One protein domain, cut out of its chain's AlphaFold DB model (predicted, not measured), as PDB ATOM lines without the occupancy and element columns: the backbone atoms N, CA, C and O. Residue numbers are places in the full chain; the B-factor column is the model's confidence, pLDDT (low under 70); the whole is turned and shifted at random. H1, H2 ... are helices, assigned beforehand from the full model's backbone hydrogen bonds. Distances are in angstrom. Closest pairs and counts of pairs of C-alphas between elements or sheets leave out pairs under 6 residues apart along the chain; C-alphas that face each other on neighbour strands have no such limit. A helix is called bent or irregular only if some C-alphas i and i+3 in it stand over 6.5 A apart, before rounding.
ATOM      1  N   GLU A 147     122.121 107.420 170.407       93.69
ATOM      2  CA  GLU A 147     122.465 108.751 169.871       93.69
ATOM      3  C   GLU A 147     123.264 108.630 168.567       93.69
ATOM      4  O   GLU A 147     122.972 109.344 167.613       93.69
ATOM      5  N   ALA A 148     124.224 107.701 168.508       92.81
ATOM      6  CA  ALA A 148     125.033 107.461 167.316       92.81
ATOM      7  C   ALA A 148     124.172 107.031 166.116       92.81
ATOM      8  O   ALA A 148     124.318 107.588 165.031       92.81
ATOM      9  N   ALA A 149     123.219 106.119 166.337       93.38
ATOM     10  CA  ALA A 149     122.241 105.696 165.335       93.38
ATOM     11  C   ALA A 149     121.418 106.873 164.781       93.38
ATOM     12  O   ALA A 149     121.281 107.036 163.566       93.38
ATOM     13  N   LEU A 150     120.911 107.742 165.665       93.19
ATOM     14  CA  LEU A 150     120.170 108.933 165.249       93.19
ATOM     15  C   LEU A 150     121.047 109.895 164.438       93.19
ATOM     16  O   LEU A 150     120.606 110.399 163.408       93.19
ATOM     17  N   VAL A 151     122.276 110.152 164.890       93.38
ATOM     18  CA  VAL A 151     123.217 111.037 164.188       93.38
ATOM     19  C   VAL A 151     123.497 110.506 162.781       93.38
ATOM     20  O   VAL A 151     123.347 111.261 161.821       93.38
ATOM     21  N   ALA A 152     123.799 109.214 162.641       92.69
ATOM     22  CA  ALA A 152     124.014 108.579 161.342       92.69
ATOM     23  C   ALA A 152     122.772 108.683 160.437       92.69
ATOM     24  O   ALA A 152     122.886 109.078 159.278       92.69
ATOM     25  N   SER A 153     121.575 108.423 160.981       91.44
ATOM     26  CA  SER A 153     120.305 108.577 160.255       91.44
ATOM     27  C   SER A 153     120.095 110.001 159.735       91.44
ATOM     28  O   SER A 153     119.713 110.187 158.580       91.44
ATOM     29  N   LEU A 154     120.338 111.018 160.564       90.31
ATOM     30  CA  LEU A 154     120.147 112.414 160.169       90.31
ATOM     31  C   LEU A 154     121.207 112.866 159.159       90.31
ATOM     32  O   LEU A 154     120.845 113.543 158.203       90.31
ATOM     33  N   CYS A 155     122.471 112.456 159.313       91.38
ATOM     34  CA  CYS A 155     123.517 112.731 158.321       91.38
ATOM     35  C   CYS A 155     123.155 112.137 156.958       91.38
ATOM     36  O   CYS A 155     123.264 112.820 155.940       91.38
ATOM     37  N   HIS A 156     122.672 110.892 156.944       88.75
ATOM     38  CA  HIS A 156     122.239 110.221 155.724       88.75
ATOM     39  C   HIS A 156     121.098 110.980 155.034       88.75
ATOM     40  O   HIS A 156     121.217 111.326 153.862       88.75
ATOM     41  N   VAL A 157     120.030 111.319 155.767       85.75
ATOM     42  CA  VAL A 157     118.886 112.060 155.204       85.75
ATOM     43  C   VAL A 157     119.300 113.450 154.717       85.75
ATOM     44  O   VAL A 157     118.924 113.837 153.616       85.75
ATOM     45  N   LEU A 158     120.104 114.188 155.486       85.31
ATOM     46  CA  LEU A 158     120.588 115.512 155.080       85.31
ATOM     47  C   LEU A 158     121.428 115.440 153.800       85.31
ATOM     48  O   LEU A 158     121.249 116.264 152.907       85.31
ATOM     49  N   THR A 159     122.288 114.428 153.685       87.25
ATOM     50  CA  THR A 159     123.105 114.203 152.485       87.25
ATOM     51  C   THR A 159     122.240 113.856 151.276       87.25
ATOM     52  O   THR A 159     122.486 114.373 150.193       87.25
ATOM     53  N   LEU A 160     121.196 113.039 151.444       83.19
ATOM     54  CA  LEU A 160     120.252 112.745 150.361       83.19
ATOM     55  C   LEU A 160     119.452 113.982 149.927       83.19
ATOM     56  O   LEU A 160     119.175 114.142 148.742       83.19
ATOM     57  N   SER A 161     119.077 114.853 150.867       81.75
ATOM     58  CA  SER A 161     118.259 116.036 150.575       81.75
ATOM     59  C   SER A 161     119.047 117.199 149.971       81.75
ATOM     60  O   SER A 161     118.514 117.905 149.119       81.75
ATOM     61  N   PHE A 162     120.288 117.416 150.412       80.56
ATOM     62  CA  PHE A 162     121.076 118.603 150.062       80.56
ATOM     63  C   PHE A 162     122.380 118.285 149.322       80.56
ATOM     64  O   PHE A 162     122.955 119.160 148.688       80.56
ATOM     65  N   GLY A 163     122.864 117.047 149.382       82.50
ATOM     66  CA  GLY A 163     124.253 116.726 149.062       82.50
ATOM     67  C   GLY A 163     125.199 117.056 150.222       82.50
ATOM     68  O   GLY A 163     124.858 117.794 151.145       82.50
ATOM     69  N   GLU A 164     126.408 116.489 150.189       76.88
ATOM     70  CA  GLU A 164     127.359 116.548 151.312       76.88
ATOM     71  C   GLU A 164     127.758 117.980 151.703       76.88
ATOM     72  O   GLU A 164     127.832 118.304 152.887       76.88
ATOM     73  N   HIS A 165     127.994 118.852 150.717       76.06
ATOM     74  CA  HIS A 165     128.465 120.216 150.966       76.06
ATOM     75  C   HIS A 165     127.357 121.130 151.512       76.06
ATOM     76  O   HIS A 165     127.554 121.830 152.507       76.06
ATOM     77  N   ASP A 166     126.170 121.085 150.901       82.19
ATOM     78  CA  ASP A 166     125.065 121.981 151.255       82.19
ATOM     79  C   ASP A 166     124.346 121.536 152.539       82.19
ATOM     80  O   ASP A 166     123.754 122.366 153.238       82.19
ATOM     81  N   ALA A 167     124.442 120.251 152.905       84.44
ATOM     82  CA  ALA A 167     123.940 119.733 154.176       84.44
ATOM     83  C   ALA A 167     124.587 120.440 155.378       84.44
ATOM     84  O   ALA A 167     123.876 120.872 156.289       84.44
ATOM     85  N   GLY A 168     125.916 120.598 155.363       85.06
ATOM     86  CA  GLY A 168     126.647 121.240 156.459       85.06
ATOM     87  C   GLY A 168     126.321 122.729 156.587       85.06
ATOM     88  O   GLY A 168     125.972 123.205 157.667       85.06
ATOM     89  N   ALA A 169     126.315 123.451 155.463       82.12
ATOM     90  CA  ALA A 169     125.962 124.872 155.434       82.12
ATOM     91  C   ALA A 169     124.516 125.127 155.904       82.12
ATOM     92  O   ALA A 169     124.237 126.094 156.619       82.12
ATOM     93  N   SER A 170     123.588 124.238 155.538       80.56
ATOM     94  CA  SER A 170     122.200 124.311 156.001       80.56
ATOM     95  C   SER A 170     122.111 124.099 157.511       80.56
ATOM     96  O   SER A 170     121.388 124.822 158.202       80.56
ATOM     97  N   LEU A 171     122.869 123.142 158.049       85.69
ATOM     98  CA  LEU A 171     122.867 122.835 159.473       85.69
ATOM     99  C   LEU A 171     123.512 123.941 160.319       85.69
ATOM    100  O   LEU A 171     122.997 124.252 161.395       85.69
ATOM    101  N   ASP A 172     124.550 124.601 159.809       84.62
ATOM    102  CA  ASP A 172     125.151 125.787 160.428       84.62
ATOM    103  C   ASP A 172     124.114 126.888 160.675       84.62
ATOM    104  O   ASP A 172     124.032 127.449 161.770       84.62
ATOM    105  N   ALA A 173     123.260 127.161 159.683       80.12
ATOM    106  CA  ALA A 173     122.206 128.165 159.805       80.12
ATOM    107  C   ALA A 173     121.167 127.807 160.884       80.12
ATOM    108  O   ALA A 173     120.620 128.695 161.547       80.12
ATOM    109  N   VAL A 174     120.887 126.513 161.080       81.81
ATOM    110  CA  VAL A 174     119.998 126.021 162.143       81.81
ATOM    111  C   VAL A 174     120.674 126.135 163.511       81.81
ATOM    112  O   VAL A 174     120.078 126.653 164.459       81.81
ATOM    113  N   LEU A 175     121.928 125.699 163.620       85.62
ATOM    114  CA  LEU A 175     122.704 125.731 164.859       85.62
ATOM    115  C   LEU A 175     122.967 127.157 165.344       85.62
ATOM    116  O   LEU A 175     122.804 127.420 166.532       85.62
ATOM    117  N   ALA A 176     123.260 128.100 164.447       83.69
ATOM    118  CA  ALA A 176     123.443 129.508 164.799       83.69
ATOM    119  C   ALA A 176     122.202 130.117 165.481       83.69
ATOM    120  O   ALA A 176     122.328 130.996 166.335       83.69
ATOM    121  N   LYS A 177     120.999 129.631 165.138       81.88
ATOM    122  CA  LYS A 177     119.737 130.046 165.772       81.88
ATOM    123  C   LYS A 177     119.502 129.352 167.118       81.88
ATOM    124  O   LYS A 177     118.957 129.971 168.027       81.88
ATOM    125  N   LEU A 178     119.865 128.074 167.237       80.12
ATOM    126  CA  LEU A 178     119.580 127.247 168.418       80.12
ATOM    127  C   LEU A 178     120.635 127.367 169.525       80.12
ATOM    128  O   LEU A 178     120.298 127.242 170.701       80.12
ATOM    129  N   ALA A 179     121.892 127.607 169.160       78.62
ATOM    130  CA  ALA A 179     123.029 127.703 170.068       78.62
ATOM    131  C   ALA A 179     123.961 128.866 169.662       78.62
ATOM    132  O   ALA A 179     125.066 128.638 169.160       78.62
ATOM    133  N   PRO A 180     123.536 130.129 169.877       75.12
ATOM    134  CA  PRO A 180     124.339 131.293 169.520       75.12
ATOM    135  C   PRO A 180     125.698 131.272 170.231       75.12
ATOM    136  O   PRO A 180     125.763 131.125 171.451       75.12
ATOM    137  N   GLY A 181     126.785 131.448 169.475       70.50
ATOM    138  CA  GLY A 181     128.149 131.520 170.013       70.50
ATOM    139  C   GLY A 181     128.911 130.193 170.068       70.50
ATOM    140  O   GLY A 181     130.075 130.193 170.466       70.50
ATOM    141  N   VAL A 182     128.309 129.078 169.645       73.31
ATOM    142  CA  VAL A 182     129.043 127.826 169.412       73.31
ATOM    143  C   VAL A 182     129.639 127.858 168.004       73.31
ATOM    144  O   VAL A 182     128.923 128.127 167.044       73.31
ATOM    145  N   SER A 183     130.947 127.608 167.876       69.94
ATOM    146  CA  SER A 183     131.577 127.458 166.559       69.94
ATOM    147  C   SER A 183     131.079 126.172 165.914       69.94
ATOM    148  O   SER A 183     131.230 125.099 166.492       69.94
ATOM    149  N   THR A 184     130.492 126.287 164.729       67.00
ATOM    150  CA  THR A 184     129.918 125.160 163.985       67.00
ATOM    151  C   THR A 184     130.830 124.673 162.854       67.00
ATOM    152  O   THR A 184     130.428 123.831 162.058       67.00
ATOM    153  N   SER A 185     132.075 125.168 162.799       63.94
ATOM    154  CA  SER A 185     133.094 124.709 161.852       63.94
ATOM    155  C   SER A 185     133.517 123.275 162.187       63.94
ATOM    156  O   SER A 185     134.430 123.063 162.985       63.94
ATOM    157  N   GLY A 186     132.830 122.301 161.609       72.50
ATOM    158  CA  GLY A 186     133.074 120.882 161.827       72.50
ATOM    159  C   GLY A 186     132.470 120.055 160.704       72.50
ATOM    160  O   GLY A 186     131.757 120.576 159.845       72.50
ATOM    161  N   GLU A 187     132.778 118.766 160.697       88.00
ATOM    162  CA  GLU A 187     132.157 117.822 159.769       88.00
ATOM    163  C   GLU A 187     130.652 117.687 160.069       88.00
ATOM    164  O   GLU A 187     130.206 117.919 161.198       88.00
ATOM    165  N   LEU A 188     129.853 117.285 159.071       88.88
ATOM    166  CA  LEU A 188     128.393 117.162 159.197       88.88
ATOM    167  C   LEU A 188     127.981 116.332 160.426       88.88
ATOM    168  O   LEU A 188     127.038 116.687 161.133       88.88
ATOM    169  N   GLU A 189     128.712 115.255 160.720       91.19
ATOM    170  CA  GLU A 189     128.447 114.411 161.887       91.19
ATOM    171  C   GLU A 189     128.568 115.186 163.209       91.19
ATOM    172  O   GLU A 189     127.708 115.068 164.086       91.19
ATOM    173  N   GLU A 190     129.606 116.010 163.356       90.25
ATOM    174  CA  GLU A 190     129.829 116.815 164.560       90.25
ATOM    175  C   GLU A 190     128.728 117.860 164.735       90.25
ATOM    176  O   GLU A 190     128.210 118.044 165.840       90.25
ATOM    177  N   GLN A 191     128.321 118.495 163.635       89.88
ATOM    178  CA  GLN A 191     127.223 119.455 163.618       89.88
ATOM    179  C   GLN A 191     125.893 118.791 164.012       89.88
ATOM    180  O   GLN A 191     125.156 119.311 164.857       89.88
ATOM    181  N   VAL A 192     125.585 117.606 163.471       91.44
ATOM    182  CA  VAL A 192     124.366 116.853 163.820       91.44
ATOM    183  C   VAL A 192     124.412 116.401 165.277       91.44
ATOM    184  O   VAL A 192     123.417 116.510 165.996       91.44
ATOM    185  N   ARG A 193     125.568 115.941 165.760       92.75
ATOM    186  CA  ARG A 193     125.759 115.570 167.166       92.75
ATOM    187  C   ARG A 193     125.546 116.764 168.092       92.75
ATOM    188  O   ARG A 193     124.873 116.629 169.115       92.75
ATOM    189  N   LEU A 194     126.067 117.938 167.733       90.31
ATOM    190  CA  LEU A 194     125.835 119.177 168.472       90.31
ATOM    191  C   LEU A 194     124.342 119.524 168.504       90.31
ATOM    192  O   LEU A 194     123.807 119.778 169.582       90.31
ATOM    193  N   LEU A 195     123.650 119.449 167.363       89.75
ATOM    194  CA  LEU A 195     122.203 119.657 167.299       89.75
ATOM    195  C   LEU A 195     121.470 118.717 168.265       89.75
ATOM    196  O   LEU A 195     120.672 119.181 169.084       89.75
ATOM    197  N   VAL A 196     121.739 117.409 168.190       91.44
ATOM    198  CA  VAL A 196     121.088 116.400 169.041       91.44
ATOM    199  C   VAL A 196     121.343 116.684 170.522       91.44
ATOM    200  O   VAL A 196     120.418 116.562 171.321       91.44
ATOM    201  N   ARG A 197     122.545 117.134 170.898       90.38
ATOM    202  CA  ARG A 197     122.852 117.549 172.278       90.38
ATOM    203  C   ARG A 197     122.085 118.800 172.707       90.38
ATOM    204  O   ARG A 197     121.642 118.867 173.849       90.38
ATOM    205  N   CYS A 198     121.909 119.771 171.812       88.25
ATOM    206  CA  CYS A 198     121.208 121.018 172.113       88.25
ATOM    207  C   CYS A 198     119.695 120.830 172.292       88.25
ATOM    208  O   CYS A 198     119.110 121.460 173.171       88.25
ATOM    209  N   VAL A 199     119.048 119.995 171.470       87.88
ATOM    210  CA  VAL A 199     117.572 119.871 171.463       87.88
ATOM    211  C   VAL A 199     117.045 118.523 171.964       87.88
ATOM    212  O   VAL A 199     115.851 118.381 172.224       87.88
ATOM    213  N   GLY A 200     117.923 117.534 172.120       89.44
ATOM    214  CA  GLY A 200     117.584 116.157 172.467       89.44
ATOM    215  C   GLY A 200     117.091 115.329 171.274       89.44
ATOM    216  O   GLY A 200     116.495 115.842 170.323       89.44
ATOM    217  N   LYS A 201     117.278 114.002 171.354       89.81
ATOM    218  CA  LYS A 201     116.920 113.039 170.290       89.81
ATOM    219  C   LYS A 201     115.488 113.199 169.775       89.81
ATOM    220  O   LYS A 201     115.264 113.308 168.576       89.81
ATOM    221  N   ALA A 202     114.526 113.286 170.695       83.69
ATOM    222  CA  ALA A 202     113.101 113.351 170.369       83.69
ATOM    223  C   ALA A 202     112.702 114.610 169.576       83.69
ATOM    224  O   ALA A 202     111.645 114.627 168.946       83.69
ATOM    225  N   GLN A 203     113.514 115.673 169.620       83.38
ATOM    226  CA  GLN A 203     113.223 116.928 168.929       83.38
ATOM    227  C   GLN A 203     114.098 117.150 167.695       83.38
ATOM    228  O   GLN A 203     113.693 117.929 166.838       83.38
ATOM    229  N   ALA A 204     115.249 116.480 167.570       85.62
ATOM    230  CA  ALA A 204     116.239 116.748 166.524       85.62
ATOM    231  C   ALA A 204     115.633 116.741 165.112       85.62
ATOM    232  O   ALA A 204     115.702 117.746 164.403       85.62
ATOM    233  N   ARG A 205     114.927 115.664 164.739       84.06
ATOM    234  CA  ARG A 205     114.282 115.545 163.421       84.06
ATOM    235  C   ARG A 205     113.200 116.599 163.194       84.06
ATOM    236  O   ARG A 205     113.106 117.186 162.118       84.06
ATOM    237  N   ARG A 206     112.391 116.881 164.220       79.50
ATOM    238  CA  ARG A 206     111.349 117.914 164.152       79.50
ATOM    239  C   ARG A 206     111.955 119.303 163.939       79.50
ATOM    240  O   ARG A 206     111.457 120.050 163.107       79.50
ATOM    241  N   ARG A 207     113.021 119.636 164.667       73.12
ATOM    242  CA  ARG A 207     113.700 120.935 164.578       73.12
ATOM    243  C   ARG A 207     114.388 121.133 163.237       73.12
ATOM    244  O   ARG A 207     114.299 122.221 162.685       73.12
ATOM    245  N   LEU A 208     114.992 120.083 162.690       73.06
ATOM    246  CA  LEU A 208     115.541 120.103 161.335       73.06
ATOM    247  C   LEU A 208     114.462 120.390 160.290       73.06
ATOM    248  O   LEU A 208     114.638 121.278 159.459       73.06
ATOM    249  N   ARG A 209     113.315 119.706 160.379       73.62
ATOM    250  CA  ARG A 209     112.175 119.957 159.489       73.62
ATOM    251  C   ARG A 209     111.671 121.401 159.587       73.62
ATOM    252  O   ARG A 209     111.448 122.034 158.568       73.62
ATOM    253  N   GLU A 210     111.483 121.919 160.800       71.75
ATOM    254  CA  GLU A 210     110.990 123.289 161.023       71.75
ATOM    255  C   GLU A 210     111.962 124.369 160.519       71.75
ATOM    256  O   GLU A 210     111.531 125.479 160.230       71.75
ATOM    257  N   ALA A 211     113.264 124.078 160.455       59.56
ATOM    258  CA  ALA A 211     114.288 125.092 160.214       59.56
ATOM    259  C   ALA A 211     114.821 125.139 158.776       59.56
ATOM    260  O   ALA A 211     115.469 126.122 158.417       59.56
ATOM    261  N   THR A 212     114.576 124.097 157.979       58.47
ATOM    262  CA  THR A 212     115.097 123.985 156.609       58.47
ATOM    263  C   THR A 212     114.057 124.273 155.529       58.47
ATOM    264  O   THR A 212     114.446 124.418 154.381       58.47
ATOM    265  N   ASP A 213     112.761 124.372 155.855       57.22
ATOM    266  CA  ASP A 213     111.659 124.497 154.878       57.22
ATOM    267  C   ASP A 213     111.634 123.391 153.787       57.22
ATOM    268  O   ASP A 213     110.869 123.471 152.827       57.22
ATOM    269  N   PHE A 214     112.405 122.311 153.972       52.91
ATOM    270  CA  PHE A 214     112.405 121.095 153.156       52.91
ATOM    271  C   PHE A 214     111.767 119.925 153.925       52.91
ATOM    272  O   PHE A 214     111.784 119.872 155.162       52.91
ATOM    273  N   GLU A 215     111.211 118.945 153.205       53.03
ATOM    274  CA  GLU A 215     110.753 117.693 153.814       53.03
ATOM    275  C   GLU A 215     111.955 116.855 154.280       53.03
ATOM    276  O   GLU A 215     112.395 115.949 153.602       53.03
ATOM    277  N   LEU A 216     112.489 117.127 155.475       56.53
ATOM    278  CA  LEU A 216     113.466 116.249 156.153       56.53
ATOM    279  C   LEU A 216     112.807 115.096 156.923       56.53
ATOM    280  O   LEU A 216     113.441 114.385 157.713       56.53
ATOM    281  N   LEU A 217     111.502 114.924 156.724       55.28
ATOM    282  CA  LEU A 217     110.864 113.662 157.037       55.28
ATOM    283  C   LEU A 217     111.207 112.692 155.912       55.28
ATOM    284  O   LEU A 217     111.144 113.104 154.758       55.28
ATOM    285  N   PRO A 218     111.526 111.427 156.222       59.50
ATOM    286  CA  PRO A 218     111.565 110.406 155.190       59.50
ATOM    287  C   PRO A 218     110.232 110.473 154.442       59.50
ATOM    288  O   PRO A 218     109.182 110.263 155.046       59.50
ATOM    289  N   SER A 219     110.270 110.868 153.175       58.38
ATOM    290  CA  SER A 219     109.156 110.740 152.246       58.38
ATOM    291  C   SER A 219     109.427 109.515 151.374       58.38
ATOM    292  O   SER A 219     110.589 109.130 151.215       58.38
ATOM    293  N   PRO A 220     108.391 108.864 150.821       59.81
ATOM    294  CA  PRO A 220     108.588 107.787 149.855       59.81
ATOM    295  C   PRO A 220     109.567 108.192 148.742       59.81
ATOM    296  O   PRO A 220     110.551 107.488 148.533       59.81
ATOM    297  N   ASP A 221     109.406 109.398 148.182       62.56
ATOM    298  CA  ASP A 221     110.270 109.934 147.124       62.56
ATOM    299  C   ASP A 221     111.741 110.068 147.563       62.56
ATOM    300  O   ASP A 221     112.646 109.697 146.818       62.56
ATOM    301  N   LEU A 222     112.003 110.536 148.792       57.25
ATOM    302  CA  LEU A 222     113.363 110.633 149.352       57.25
ATOM    303  C   LEU A 222     114.009 109.267 149.591       57.25
ATOM    304  O   LEU A 222     115.230 109.143 149.546       57.25
ATOM    305  N   LEU A 223     113.194 108.244 149.839       59.91
ATOM    306  CA  LEU A 223     113.631 106.854 149.965       59.91
ATOM    307  C   LEU A 223     113.657 106.133 148.599       59.91
ATOM    308  O   LEU A 223     113.930 104.931 148.522       59.91
ATOM    309  N   GLY A 224     113.400 106.880 147.519       53.44
ATOM    310  CA  GLY A 224     113.423 106.452 146.124       53.44
ATOM    311  C   GLY A 224     112.220 105.612 145.691       53.44
ATOM    312  O   GLY A 224     112.362 104.825 144.750       53.44
ATOM    313  N   VAL A 225     111.086 105.727 146.387       50.81
ATOM    314  CA  VAL A 225     109.872 104.903 146.238       50.81
ATOM    315  C   VAL A 225     108.697 105.672 145.661       50.81
ATOM    316  O   VAL A 225     108.306 106.678 146.286       50.81
TER     317      VAL A 225
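What this domain is: This is residues 147 to 225 of the 225 residues of an uncharacterized protein of Rhizobacter sp. AJA081-3 (UniProt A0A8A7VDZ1). Look for a compact cluster of four helices: H2 and H3 run side by side, H1 and H4 stand steeply to them, and an unnamed tail, residues 213 to 225, leads off to the far end. The printed part has 79 residues, 55 of them in four named helices, H1 to H4 in order, with no named strand, and its class is all helix; the radius of gyration of the C-alphas is 11.6 A, the spans 40 by 25 by 22 A.

Where its parts are: Find C-alpha 147 at (122.465, 108.751, 169.871); H1 runs 22.2 A from there to 162. H2 is 164 to 178, 21.6 A; H3 188 to 199, 16.6 A; H4 201 to 212, 17.6 A, ending at (115.097, 123.985, 156.609). H4 is irregular: C-alphas 202 and 205 are 7.4 A apart.

How they stand to each other: From H1, look to H3: they touch, closest C-alphas Val 151 and Val 192, 5.9 A, at a steep tilt of 61 degrees. H2 touches H3, closest C-alphas Gly 168 and Leu 188, 5.2 A, at a shallow 24 degrees. Every O i to N i+4 pair is within hydrogen-bond range in H1 and H3, 8 of 11 in H2, 6 of 8 in H4.

The domain as a whole: C-alphas 181 and 225, the farthest apart, are 40.1 A apart. The printed part has no cut; pLDDT is under 70 at 183 to 185 and 211 to 225.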